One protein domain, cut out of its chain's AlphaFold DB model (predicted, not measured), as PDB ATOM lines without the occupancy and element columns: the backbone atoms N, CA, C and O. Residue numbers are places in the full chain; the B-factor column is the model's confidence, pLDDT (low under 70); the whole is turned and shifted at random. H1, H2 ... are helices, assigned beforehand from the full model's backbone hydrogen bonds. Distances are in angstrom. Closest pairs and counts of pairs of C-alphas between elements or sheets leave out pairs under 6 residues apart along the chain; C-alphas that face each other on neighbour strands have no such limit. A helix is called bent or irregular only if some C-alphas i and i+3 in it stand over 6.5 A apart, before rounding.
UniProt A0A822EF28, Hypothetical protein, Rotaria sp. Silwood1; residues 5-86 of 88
ATOM      1  N   GLN A   5     -22.221 -25.318  21.284       87.00
ATOM      2  CA  GLN A   5     -23.318 -25.345  20.315       87.00
ATOM      3  C   GLN A   5     -22.985 -24.534  19.056       87.00
ATOM      4  O   GLN A   5     -23.171 -25.045  17.955       87.00
ATOM      5  N   ASP A   6     -22.392 -23.345  19.203       90.06
ATOM      6  CA  ASP A   6     -21.965 -22.527  18.055       90.06
ATOM      7  C   ASP A   6     -20.958 -23.270  17.169       90.06
ATOM      8  O   ASP A   6     -21.033 -23.222  15.941       90.06
ATOM      9  N   LEU A   7     -20.002 -23.971  17.790       89.88
ATOM     10  CA  LEU A   7     -18.990 -24.740  17.066       89.88
ATOM     11  C   LEU A   7     -19.606 -25.935  16.329       89.88
ATOM     12  O   LEU A   7     -19.256 -26.174  15.174       89.88
ATOM     13  N   GLN A   8     -20.538 -26.658  16.965       88.44
ATOM     14  CA  GLN A   8     -21.270 -27.743  16.303       88.44
ATOM     15  C   GLN A   8     -22.077 -27.224  15.115       88.44
ATOM     16  O   GLN A   8     -22.027 -27.828  14.046       88.44
ATOM     17  N   LEU A   9     -22.773 -26.097  15.277       90.06
ATOM     18  CA  LEU A   9     -23.575 -25.504  14.213       90.06
ATOM     19  C   LEU A   9     -22.702 -25.112  13.013       90.06
ATOM     20  O   LEU A   9     -23.013 -25.499  11.890       90.06
ATOM     21  N   LYS A  10     -21.571 -24.436  13.249       90.12
ATOM     22  CA  LYS A  10     -20.615 -24.073  12.187       90.12
ATOM     23  C   LYS A  10     -20.089 -25.295  11.438       90.12
ATOM     24  O   LYS A  10     -20.132 -25.348  10.213       90.12
ATOM     25  N   LEU A  11     -19.625 -26.311  12.157       89.00
ATOM     26  CA  LEU A  11     -19.108 -27.528  11.529       89.00
ATOM     27  C   LEU A  11     -20.198 -28.291  10.765       89.00
ATOM     28  O   LEU A  11     -19.946 -28.772   9.660       89.00
ATOM     29  N   LYS A  12     -21.429 -28.309  11.278       88.50
ATOM     30  CA  LYS A  12     -22.576 -28.874  10.566       88.50
ATOM     31  C   LYS A  12     -22.872 -28.114   9.269       88.50
ATOM     32  O   LYS A  12     -23.134 -28.749   8.255       88.50
ATOM     33  N   THR A  13     -22.750 -26.780   9.256       88.44
ATOM     34  CA  THR A  13     -22.894 -25.989   8.015       88.44
ATOM     35  C   THR A  13     -21.802 -26.272   6.982       88.44
ATOM     36  O   THR A  13     -22.059 -26.162   5.786       88.44
ATOM     37  N   PHE A  14     -20.611 -26.703   7.411       86.81
ATOM     38  CA  PHE A  14     -19.558 -27.156   6.496       86.81
ATOM     39  C   PHE A  14     -19.791 -28.573   5.948       86.81
ATOM     40  O   PHE A  14     -19.130 -28.960   4.988       86.81
ATOM     41  N   GLY A  15     -20.746 -29.326   6.506       85.75
ATOM     42  CA  GLY A  15     -21.083 -30.687   6.081       85.75
ATOM     43  C   GLY A  15     -20.482 -31.791   6.954       85.75
ATOM     44  O   GLY A  15     -20.490 -32.948   6.543       85.75
ATOM     45  N   TYR A  16     -19.959 -31.469   8.142       85.44
ATOM     46  CA  TYR A  16     -19.533 -32.499   9.091       85.44
ATOM     47  C   TYR A  16     -20.732 -33.107   9.812       85.44
ATOM     48  O   TYR A  16     -21.535 -32.392  10.418       85.44
ATOM     49  N   ASP A  17     -20.796 -34.436   9.810       81.75
ATOM     50  CA  ASP A  17     -21.718 -35.185  10.654       81.75
ATOM     51  C   ASP A  17     -21.067 -35.426  12.022       81.75
ATOM     52  O   ASP A  17     -20.150 -36.237  12.179       81.75
ATOM     53  N   LEU A  18     -21.462 -34.614  13.002       82.25
ATOM     54  CA  LEU A  18     -20.855 -34.588  14.328       82.25
ATOM     55  C   LEU A  18     -21.712 -35.338  15.340       82.25
ATOM     56  O   LEU A  18     -22.895 -35.050  15.516       82.25
ATOM     57  N   ASN A  19     -21.068 -36.203  16.122       82.94
ATOM     58  CA  ASN A  19     -21.698 -36.818  17.281       82.94
ATOM     59  C   ASN A  19     -22.059 -35.730  18.331       82.94
ATOM     60  O   ASN A  19     -21.192 -34.908  18.665       82.94
ATOM     61  N   PRO A  20     -23.277 -35.715  18.913       80.69
ATOM     62  CA  PRO A  20     -23.666 -34.767  19.971       80.69
ATOM     63  C   PRO A  20     -22.721 -34.765  21.191       80.69
ATOM     64  O   PRO A  20     -22.506 -33.723  21.834       80.69
ATOM     65  N   TYR A  21     -22.088 -35.904  21.477       83.81
ATOM     66  CA  TYR A  21     -21.137 -36.082  22.575       83.81
ATOM     67  C   TYR A  21     -19.726 -35.559  22.268       83.81
ATOM     68  O   TYR A  21     -18.873 -35.567  23.149       83.81
ATOM     69  N   THR A  22     -19.471 -35.032  21.065       84.69
ATOM     70  CA  THR A  22     -18.164 -34.454  20.709       84.69
ATOM     71  C   THR A  22     -17.804 -33.299  21.651       84.69
ATOM     72  O   THR A  22     -18.597 -32.373  21.866       84.69
ATOM     73  N   SER A  23     -16.600 -33.343  22.224       89.06
ATOM     74  CA  SER A  23     -16.095 -32.330  23.154       89.06
ATOM     75  C   SER A  23     -15.840 -30.987  22.468       89.06
ATOM     76  O   SER A  23     -15.475 -30.931  21.295       89.06
ATOM     77  N   LYS A  24     -15.973 -29.885  23.221       89.00
ATOM     78  CA  LYS A  24     -15.697 -28.522  22.721       89.00
ATOM     79  C   LYS A  24     -14.285 -28.400  22.138       89.00
ATOM     80  O   LYS A  24     -14.098 -27.767  21.102       89.00
ATOM     81  N   GLU A  25     -13.310 -29.026  22.791       89.38
ATOM     82  CA  GLU A  25     -11.917 -29.064  22.344       89.38
ATOM     83  C   GLU A  25     -11.781 -29.729  20.970       89.38
ATOM     84  O   GLU A  25     -11.221 -29.142  20.048       89.38
ATOM     85  N   THR A  26     -12.392 -30.902  20.786       88.69
ATOM     86  CA  THR A  26     -12.405 -31.611  19.501       88.69
ATOM     87  C   THR A  26     -13.044 -30.777  18.392       88.69
ATOM     88  O   THR A  26     -12.504 -30.725  17.291       88.69
ATOM     89  N   LEU A  27     -14.150 -30.080  18.677       89.44
ATOM     90  CA  LEU A  27     -14.800 -29.189  17.709       89.44
ATOM     91  C   LEU A  27     -13.905 -28.002  17.336       89.44
ATOM     92  O   LEU A  27     -13.828 -27.623  16.173       89.44
ATOM     93  N   THR A  28     -13.205 -27.430  18.316       90.62
ATOM     94  CA  THR A  28     -12.292 -26.303  18.086       90.62
ATOM     95  C   THR A  28     -11.112 -26.743  17.221       90.62
ATOM     96  O   THR A  28     -10.781 -26.074  16.241       90.62
ATOM     97  N   ASN A  29     -10.532 -27.906  17.528       90.31
ATOM     98  CA  ASN A  29      -9.457 -28.497  16.739       90.31
ATOM     99  C   ASN A  29      -9.920 -28.817  15.315       90.31
ATOM    100  O   ASN A  29      -9.239 -28.437  14.367       90.31
ATOM    101  N   LEU A  30     -11.094 -29.431  15.145       89.44
ATOM    102  CA  LEU A  30     -11.635 -29.749  13.822       89.44
ATOM    103  C   LEU A  30     -11.876 -28.489  12.984       89.44
ATOM    104  O   LEU A  30     -11.522 -28.466  11.811       89.44
ATOM    105  N   LEU A  31     -12.422 -27.429  13.588       90.50
ATOM    106  CA  LEU A  31     -12.624 -26.151  12.909       90.50
ATOM    107  C   LEU A  31     -11.293 -25.547  12.450       90.50
ATOM    108  O   LEU A  31     -11.177 -25.131  11.301       90.50
ATOM    109  N   ARG A  32     -10.274 -25.556  13.321       90.12
ATOM    110  CA  ARG A  32      -8.927 -25.070  12.992       90.12
ATOM    111  C   ARG A  32      -8.317 -25.843  11.822       90.12
ATOM    112  O   ARG A  32      -7.749 -25.237  10.920       90.12
ATOM    113  N   LEU A  33      -8.424 -27.172  11.850       89.75
ATOM    114  CA  LEU A  33      -7.909 -28.032  10.785       89.75
ATOM    115  C   LEU A  33      -8.662 -27.808   9.468       89.75
ATOM    116  O   LEU A  33      -8.042 -27.698   8.415       89.75
ATOM    117  N   HIS A  34      -9.989 -27.686   9.534       89.88
ATOM    118  CA  HIS A  34     -10.821 -27.405   8.371       89.88
ATOM    119  C   HIS A  34     -10.456 -26.073   7.715       89.88
ATOM    120  O   HIS A  34     -10.277 -26.045   6.505       89.88
ATOM    121  N   SER A  35     -10.292 -24.997   8.491       88.75
ATOM    122  CA  SER A  35      -9.884 -23.695   7.950       88.75
ATOM    123  C   SER A  35      -8.572 -23.788   7.172       88.75
ATOM    124  O   SER A  35      -8.519 -23.324   6.039       88.75
ATOM    125  N   LYS A  36      -7.561 -24.478   7.714       87.50
ATOM    126  CA  LYS A  36      -6.286 -24.702   7.014       87.50
ATOM    127  C   LYS A  36      -6.432 -25.535   5.738       87.50
ATOM    128  O   LYS A  36      -5.781 -25.259   4.737       87.50
ATOM    129  N   ALA A  37      -7.271 -26.568   5.757       86.94
ATOM    130  CA  ALA A  37      -7.527 -27.365   4.559       86.94
ATOM    131  C   ALA A  37      -8.240 -26.541   3.472       86.94
ATOM    132  O   ALA A  37      -7.885 -26.638   2.300       86.94
ATOM    133  N   VAL A  38      -9.181 -25.676   3.864       87.69
ATOM    134  CA  VAL A  38      -9.882 -24.754   2.957       87.69
ATOM    135  C   VAL A  38      -8.937 -23.695   2.380       87.69
ATOM    136  O   VAL A  38      -9.062 -23.383   1.201       87.69
ATOM    137  N   GLU A  39      -7.963 -23.197   3.148       86.69
ATOM    138  CA  GLU A  39      -6.897 -22.312   2.635       86.69
ATOM    139  C   GLU A  39      -6.078 -22.979   1.518       86.69
ATOM    140  O   GLU A  39      -5.668 -22.313   0.572       86.69
ATOM    141  N   LYS A  40      -5.903 -24.304   1.584       82.88
ATOM    142  CA  LYS A  40      -5.283 -25.117   0.524       82.88
ATOM    143  C   LYS A  40      -6.257 -25.515  -0.600       82.88
ATOM    144  O   LYS A  40      -5.880 -26.260  -1.496       82.88
ATOM    145  N   GLY A  41      -7.508 -25.053  -0.559       84.25
ATOM    146  CA  GLY A  41      -8.545 -25.383  -1.542       84.25
ATOM    147  C   GLY A  41      -9.191 -26.762  -1.359       84.25
ATOM    148  O   GLY A  41      -9.940 -27.203  -2.229       84.25
ATOM    149  N   ILE A  42      -8.945 -27.448  -0.239       85.56
ATOM    150  CA  ILE A  42      -9.417 -28.816   0.005       85.56
ATOM    151  C   ILE A  42     -10.661 -28.803   0.900       85.56
ATOM    152  O   ILE A  42     -10.617 -28.402   2.065       85.56
ATOM    153  N   ASN A  43     -11.783 -29.315   0.381       87.12
ATOM    154  CA  ASN A  43     -13.046 -29.397   1.118       87.12
ATOM    155  C   ASN A  43     -13.416 -30.841   1.496       87.12
ATOM    156  O   ASN A  43     -14.302 -31.461   0.910       87.12
ATOM    157  N   VAL A  44     -12.746 -31.348   2.531       86.31
ATOM    158  CA  VAL A  44     -12.897 -32.718   3.049       86.31
ATOM    159  C   VAL A  44     -14.346 -33.162   3.354       86.31
ATOM    160  O   VAL A  44     -14.701 -34.279   2.974       86.31
ATOM    161  N   PRO A  45     -15.224 -32.369   4.011       85.31
ATOM    162  CA  PRO A  45     -16.577 -32.832   4.331       85.31
ATOM    163  C   PRO A  45     -17.455 -33.058   3.091       85.31
ATOM    164  O   PRO A  45     -18.361 -33.892   3.137       85.31
ATOM    165  N   LYS A  46     -17.170 -32.367   1.979       85.25
ATOM    166  CA  LYS A  46     -17.928 -32.479   0.724       85.25
ATOM    167  C   LYS A  46     -17.418 -33.560  -0.233       85.25
ATOM    168  O   LYS A  46     -18.125 -33.868  -1.185       85.25
ATOM    169  N   MET A  47     -16.243 -34.136   0.017       87.69
ATOM    170  CA  MET A  47     -15.680 -35.195  -0.828       87.69
ATOM    171  C   MET A  47     -16.558 -36.442  -0.812       87.69
ATOM    172  O   MET A  47     -16.985 -36.885   0.253       87.69
ATOM    173  N   ASN A  48     -16.800 -37.065  -1.957       88.19
ATOM    174  CA  ASN A  48     -17.438 -38.381  -1.994       88.19
ATOM    175  C   ASN A  48     -16.490 -39.475  -1.440       88.19
ATOM    176  O   ASN A  48     -15.325 -39.220  -1.134       88.19
ATOM    177  N   ASP A  49     -16.986 -40.701  -1.246       87.75
ATOM    178  CA  ASP A  49     -16.162 -41.786  -0.682       87.75
ATOM    179  C   ASP A  49     -14.946 -42.134  -1.552       87.75
ATOM    180  O   ASP A  49     -13.913 -42.542  -1.022       87.75
ATOM    181  N   HIS A  50     -15.055 -41.984  -2.873       87.69
ATOM    182  CA  HIS A  50     -13.966 -42.258  -3.806       87.69
ATOM    183  C   HIS A  50     -12.872 -41.186  -3.716       87.69
ATOM    184  O   HIS A  50     -11.712 -41.525  -3.503       87.69
ATOM    185  N   GLU A  51     -13.243 -39.907  -3.778       88.75
ATOM    186  CA  GLU A  51     -12.350 -38.754  -3.603       88.75
ATOM    187  C   GLU A  51     -11.638 -38.811  -2.253       88.75
ATOM    188  O   GLU A  51     -10.419 -38.667  -2.187       88.75
ATOM    189  N   LEU A  52     -12.381 -39.112  -1.183       89.50
ATOM    190  CA  LEU A  52     -11.817 -39.252   0.154       89.50
ATOM    191  C   LEU A  52     -10.749 -40.356   0.194       89.50
ATOM    192  O   LEU A  52      -9.686 -40.150   0.777       89.50
ATOM    193  N   ARG A  53     -10.998 -41.513  -0.436       89.31
ATOM    194  CA  ARG A  53     -10.015 -42.608  -0.527       89.31
ATOM    195  C   ARG A  53      -8.800 -42.227  -1.364       89.31
ATOM    196  O   ARG A  53      -7.689 -42.535  -0.945       89.31
ATOM    197  N   CYS A  54      -9.005 -41.571  -2.506       89.75
ATOM    198  CA  CYS A  54      -7.916 -41.103  -3.358       89.75
ATOM    199  C   CYS A  54      -7.002 -40.151  -2.587       89.75
ATOM    200  O   CYS A  54      -5.811 -40.434  -2.482       89.75
ATOM    201  N   CYS A  55      -7.557 -39.123  -1.937       88.38
ATOM    202  CA  CYS A  55      -6.766 -38.202  -1.125       88.38
ATOM    203  C   CYS A  55      -6.062 -38.928   0.028       88.38
ATOM    204  O   CYS A  55      -4.866 -38.766   0.225       88.38
ATOM    205  N   LEU A  56      -6.748 -39.795   0.774       89.88
ATOM    206  CA  LEU A  56      -6.093 -40.560   1.844       89.88
ATOM    207  C   LEU A  56      -4.914 -41.394   1.330       89.88
ATOM    208  O   LEU A  56      -3.897 -41.488   2.014       89.88
ATOM    209  N   ASN A  57      -5.028 -41.957   0.127       89.75
ATOM    210  CA  ASN A  57      -3.947 -42.695  -0.511       89.75
ATOM    211  C   ASN A  57      -2.786 -41.784  -0.953       89.75
ATOM    212  O   ASN A  57      -1.632 -42.160  -0.758       89.75
ATOM    213  N   GLU A  58      -3.063 -40.583  -1.475       89.00
ATOM    214  CA  GLU A  58      -2.034 -39.568  -1.784       89.00
ATOM    215  C   GLU A  58      -1.217 -39.211  -0.537       89.00
ATOM    216  O   GLU A  58       0.011 -39.161  -0.576       89.00
ATOM    217  N   TYR A  59      -1.897 -39.093   0.603       87.06
ATOM    218  CA  TYR A  59      -1.290 -38.856   1.911       87.06
ATOM    219  C   TYR A  59      -0.697 -40.118   2.568       87.06
ATOM    220  O   TYR A  59      -0.302 -40.079   3.734       87.06
ATOM    221  N   LYS A  60      -0.628 -41.249   1.849       87.56
ATOM    222  CA  LYS A  60      -0.132 -42.556   2.332       87.56
ATOM    223  C   LYS A  60      -0.831 -43.055   3.607       87.56
ATOM    224  O   LYS A  60      -0.257 -43.806   4.396       87.56
ATOM    225  N   ILE A  61      -2.087 -42.666   3.813       87.88
ATOM    226  CA  ILE A  61      -2.906 -43.110   4.938       87.88
ATOM    227  C   ILE A  61      -3.591 -44.416   4.544       87.88
ATOM    228  O   ILE A  61      -4.474 -44.440   3.687       87.88
ATOM    229  N   THR A  62      -3.230 -45.514   5.212       86.00
ATOM    230  CA  THR A  62      -3.917 -46.794   5.019       86.00
ATOM    231  C   THR A  62      -5.385 -46.673   5.425       86.00
ATOM    232  O   THR A  62      -5.713 -46.332   6.568       86.00
ATOM    233  N   THR A  63      -6.278 -46.977   4.487       85.56
ATOM    234  CA  THR A  63      -7.725 -46.960   4.699       85.56
ATOM    235  C   THR A  63      -8.305 -48.357   4.540       85.56
ATOM    236  O   THR A  63      -7.890 -49.138   3.689       85.56
ATOM    237  N   GLY A  64      -9.254 -48.681   5.411       83.56
ATOM    238  CA  GLY A  64     -10.140 -49.822   5.266       83.56
ATOM    239  C   GLY A  64     -11.444 -49.384   4.592       83.56
ATOM    240  O   GLY A  64     -11.473 -48.366   3.892       83.56
ATOM    241  N   PRO A  65     -12.555 -50.104   4.804       83.88
ATOM    242  CA  PRO A  65     -13.837 -49.707   4.241       83.88
ATOM    243  C   PRO A  65     -14.260 -48.326   4.765       83.88
ATOM    244  O   PRO A  65     -14.396 -48.102   5.972       83.88
ATOM    245  N   VAL A  66     -14.480 -47.393   3.836       83.50
ATOM    246  CA  VAL A  66     -15.120 -46.100   4.119       83.50
ATOM    247  C   VAL A  66     -16.619 -46.350   4.216       83.50
ATOM    248  O   VAL A  66     -17.273 -46.585   3.205       83.50
ATOM    249  N   ILE A  67     -17.117 -46.364   5.447       83.06
ATOM    250  CA  ILE A  67     -18.530 -46.470   5.821       83.06
ATOM    251  C   ILE A  67     -18.864 -45.287   6.733       83.06
ATOM    252  O   ILE A  67     -17.954 -44.661   7.273       83.06
ATOM    253  N   ASN A  68     -20.147 -44.998   6.966       76.19
ATOM    254  CA  ASN A  68     -20.584 -43.824   7.743       76.19
ATOM    255  C   ASN A  68     -19.828 -43.639   9.075       76.19
ATOM    256  O   ASN A  68     -19.440 -42.526   9.417       76.19
ATOM    257  N   PHE A  69     -19.543 -44.732   9.791       77.25
ATOM    258  CA  PHE A  69     -18.817 -44.686  11.062       77.25
ATOM    259  C   PHE A  69     -17.325 -44.336  10.911       77.25
ATOM    260  O   PHE A  69     -16.772 -43.575  11.704       77.25
ATOM    261  N   THR A  70     -16.653 -44.878   9.893       84.31
ATOM    262  CA  THR A  70     -15.209 -44.681   9.679       84.31
ATOM    263  C   THR A  70     -14.903 -43.422   8.875       84.31
ATOM    264  O   THR A  70     -13.811 -42.869   8.990       84.31
ATOM    265  N   ARG A  71     -15.877 -42.917   8.113       86.38
ATOM    266  CA  ARG A  71     -15.760 -41.713   7.287       86.38
ATOM    267  C   ARG A  71     -15.330 -40.496   8.101       86.38
ATOM    268  O   ARG A  71     -14.367 -39.843   7.719       86.38
ATOM    269  N   ALA A  72     -15.948 -40.245   9.256       83.38
ATOM    270  CA  ALA A  72     -15.562 -39.130  10.127       83.38
ATOM    271  C   ALA A  72     -14.108 -39.248  10.629       83.38
ATOM    272  O   ALA A  72     -13.381 -38.256  10.706       83.38
ATOM    273  N   ILE A  73     -13.657 -40.474  10.923       86.62
ATOM    274  CA  ILE A  73     -12.276 -40.753  11.343       86.62
ATOM    275  C   ILE A  73     -11.313 -40.439  10.197       86.62
ATOM    276  O   ILE A  73     -10.307 -39.762  10.398       86.62
ATOM    277  N   TYR A  74     -11.630 -40.905   8.992       89.44
ATOM    278  CA  TYR A  74     -10.815 -40.683   7.805       89.44
ATOM    279  C   TYR A  74     -10.755 -39.217   7.388       89.44
ATOM    280  O   TYR A  74      -9.669 -38.712   7.126       89.44
ATOM    281  N   GLN A  75     -11.881 -38.507   7.414       89.19
ATOM    282  CA  GLN A  75     -11.919 -37.065   7.179       89.19
ATOM    283  C   GLN A  75     -11.006 -36.322   8.158       89.19
ATOM    284  O   GLN A  75     -10.223 -35.469   7.751       89.19
ATOM    285  N   ARG A  76     -11.039 -36.688   9.444       87.00
ATOM    286  CA  ARG A  76     -10.147 -36.094  10.442       87.00
ATOM    287  C   ARG A  76      -8.675 -36.418  10.182       87.00
ATOM    288  O   ARG A  76      -7.861 -35.504  10.232       87.00
ATOM    289  N   LYS A  77      -8.334 -37.675   9.884       88.75
ATOM    290  CA  LYS A  77      -6.951 -38.071   9.561       88.75
ATOM    291  C   LYS A  77      -6.415 -37.331   8.338       88.75
ATOM    292  O   LYS A  77      -5.277 -36.879   8.354       88.75
ATOM    293  N   LEU A  78      -7.246 -37.188   7.306       89.75
ATOM    294  CA  LEU A  78      -6.891 -36.446   6.103       89.75
ATOM    295  C   LEU A  78      -6.623 -34.974   6.433       89.75
ATOM    296  O   LEU A  78      -5.598 -34.436   6.035       89.75
ATOM    297  N   LEU A  79      -7.501 -34.342   7.214       89.06
ATOM    298  CA  LEU A  79      -7.297 -32.971   7.681       89.06
ATOM    299  C   LEU A  79      -5.996 -32.821   8.477       89.06
ATOM    300  O   LEU A  79      -5.238 -31.892   8.224       89.06
ATOM    301  N   GLU A  80      -5.720 -33.730   9.413       88.56
ATOM    302  CA  GLU A  80      -4.478 -33.720  10.193       88.56
ATOM    303  C   GLU A  80      -3.249 -33.807   9.268       88.56
ATOM    304  O   GLU A  80      -2.344 -32.981   9.393       88.56
ATOM    305  N   ALA A  81      -3.255 -34.707   8.280       88.31
ATOM    306  CA  ALA A  81      -2.168 -34.846   7.311       88.31
ATOM    307  C   ALA A  81      -1.979 -33.598   6.431       88.31
ATOM    308  O   ALA A  81      -0.865 -33.080   6.350       88.31
ATOM    309  N   ILE A  82      -3.067 -33.043   5.881       87.12
ATOM    310  CA  ILE A  82      -3.048 -31.796   5.093       87.12
ATOM    311  C   ILE A  82      -2.422 -30.653   5.900       87.12
ATOM    312  O   ILE A  82      -1.686 -29.827   5.358       87.12
ATOM    313  N   THR A  83      -2.719 -30.574   7.198       82.06
ATOM    314  CA  THR A  83      -2.182 -29.505   8.048       82.06
ATOM    315  C   THR A  83      -0.754 -29.732   8.528       82.06
ATOM    316  O   THR A  83      -0.073 -28.747   8.811       82.06
ATOM    317  N   ASN A  84      -0.305 -30.986   8.621       78.62
ATOM    318  CA  ASN A  84       1.047 -31.340   9.060       78.62
ATOM    319  C   ASN A  84       2.086 -31.226   7.936       78.62
ATOM    320  O   ASN A  84       3.241 -30.956   8.235       78.62
ATOM    321  N   GLU A  85       1.685 -31.310   6.662       63.16
ATOM    322  CA  GLU A  85       2.554 -30.972   5.516       63.16
ATOM    323  C   GLU A  85       3.093 -29.528   5.552       63.16
ATOM    324  O   GLU A  85       3.999 -29.182   4.810       63.16
ATOM    325  N   SER A  86       2.537 -28.649   6.390       52.03
ATOM    326  CA  SER A  86       3.009 -27.267   6.546       52.03
ATOM    327  C   SER A  86       4.118 -27.113   7.601       52.03
ATOM    328  O   SER A  86       4.278 -26.019   8.136       52.03
TER     329      SER A  86
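AT A GLANCE: This is residues 5 to 86 of the 88 residues of the protein "Hypothetical protein" of Rotaria sp. Silwood1 (UniProt A0A822EF28). Four helices make two pairs, H1 with H2 and H3 with H4, and the two pairs are joined where H2 crosses H4 at a steep tilt. The longest helix, H4, packs against H2 on one side and H3 on a different side, while H1 packs on H2 away from H4. The printed part has 82 residues with four named helices, in the order H1, H2, H3, H4 along the chain, and no named strand; the class is all helix. The whole is compact, with a radius of gyration of the C-alphas of 12.1 A, and the C-alphas span 33 by 28 by 18 A along their three main axes.

IN THESE COORDINATES: Look first for the longest helix, H4, which is residues 68 to 86. Find C-alpha 68 at (-20.584, -43.824, 7.743); from there H4 runs 28.8 A to C-alpha 86 at (3.009, -27.267, 6.546), with x and y both rising. H4 is irregular, but only just: the C-alphas of Phe 69 and Ala 72 are 6.51 A apart, and its line is a rough one. Go back next to H2, residues 24 to 39, where z falls over 22.8 A from C-alpha 24 at (-15.697, -28.522, 22.721) to C-alpha 39 at (-6.897, -22.312, 2.635). H3 is residues 49 to 58 and measures 14.3 A from first to last C-alpha. H1 is residues 5 to 14 and measures 14.4 A; look for its first C-alpha, that of Gln 5, at (-23.318, -25.345, 20.315).

HOW THE PARTS SIT: Start at H4 and look at its residues 76 to 83, which alone touch H2. The closest C-alphas of the two helices are those of Leu 33 and Leu 79, 5.9 A apart, and H2 touches H4 with residues 30 to 37 alone. Here the lines stand at a steep tilt of 60 degrees, and the helices run the same way. Look next at residues 71 to 78 of H4, which alone touch H3. The closest C-alphas there are those of Leu 56 and Leu 78, 6.0 A apart. H3 and H4 run the same way at a shallow tilt of 34.6 degrees, only just short of steep. Move outward from H2 to H1, which touches residues 24 to 31 of H2 alone. The closest C-alphas, those of Leu 7 and Leu 27, are 6.1 A apart; the two helices run the same way at a shallow tilt of 31 degrees. The helix packing is mostly aligned, meaning that most touching pairs have a shallow tilt, but only just: 2 of 3 pairs. H1 is apart from H3 and from H4, and H2 is apart from H3. Along the backbone, every O i to N i+4 pair is within hydrogen-bond range in H1, H2 and H3; in H4 this holds for 12 of 15 pairs.

THE WHOLE: The two C-alphas farthest apart are those of Gln 5 and Lys 60, at 34.0 A, and the first and last printed C-alphas, of Gln 5 and Ser 86, are 29.8 A apart. The printed part has no cut. Each of the three links, H1 to H2, H2 to H3 and H3 to H4, has 9 residues between its helices and is short but not tight; no link is long. In the B-factor column you will find a mean pLDDT of 86.2 for the printed part, with two residues under 70, namely Glu 85 and Ser 86 in H4.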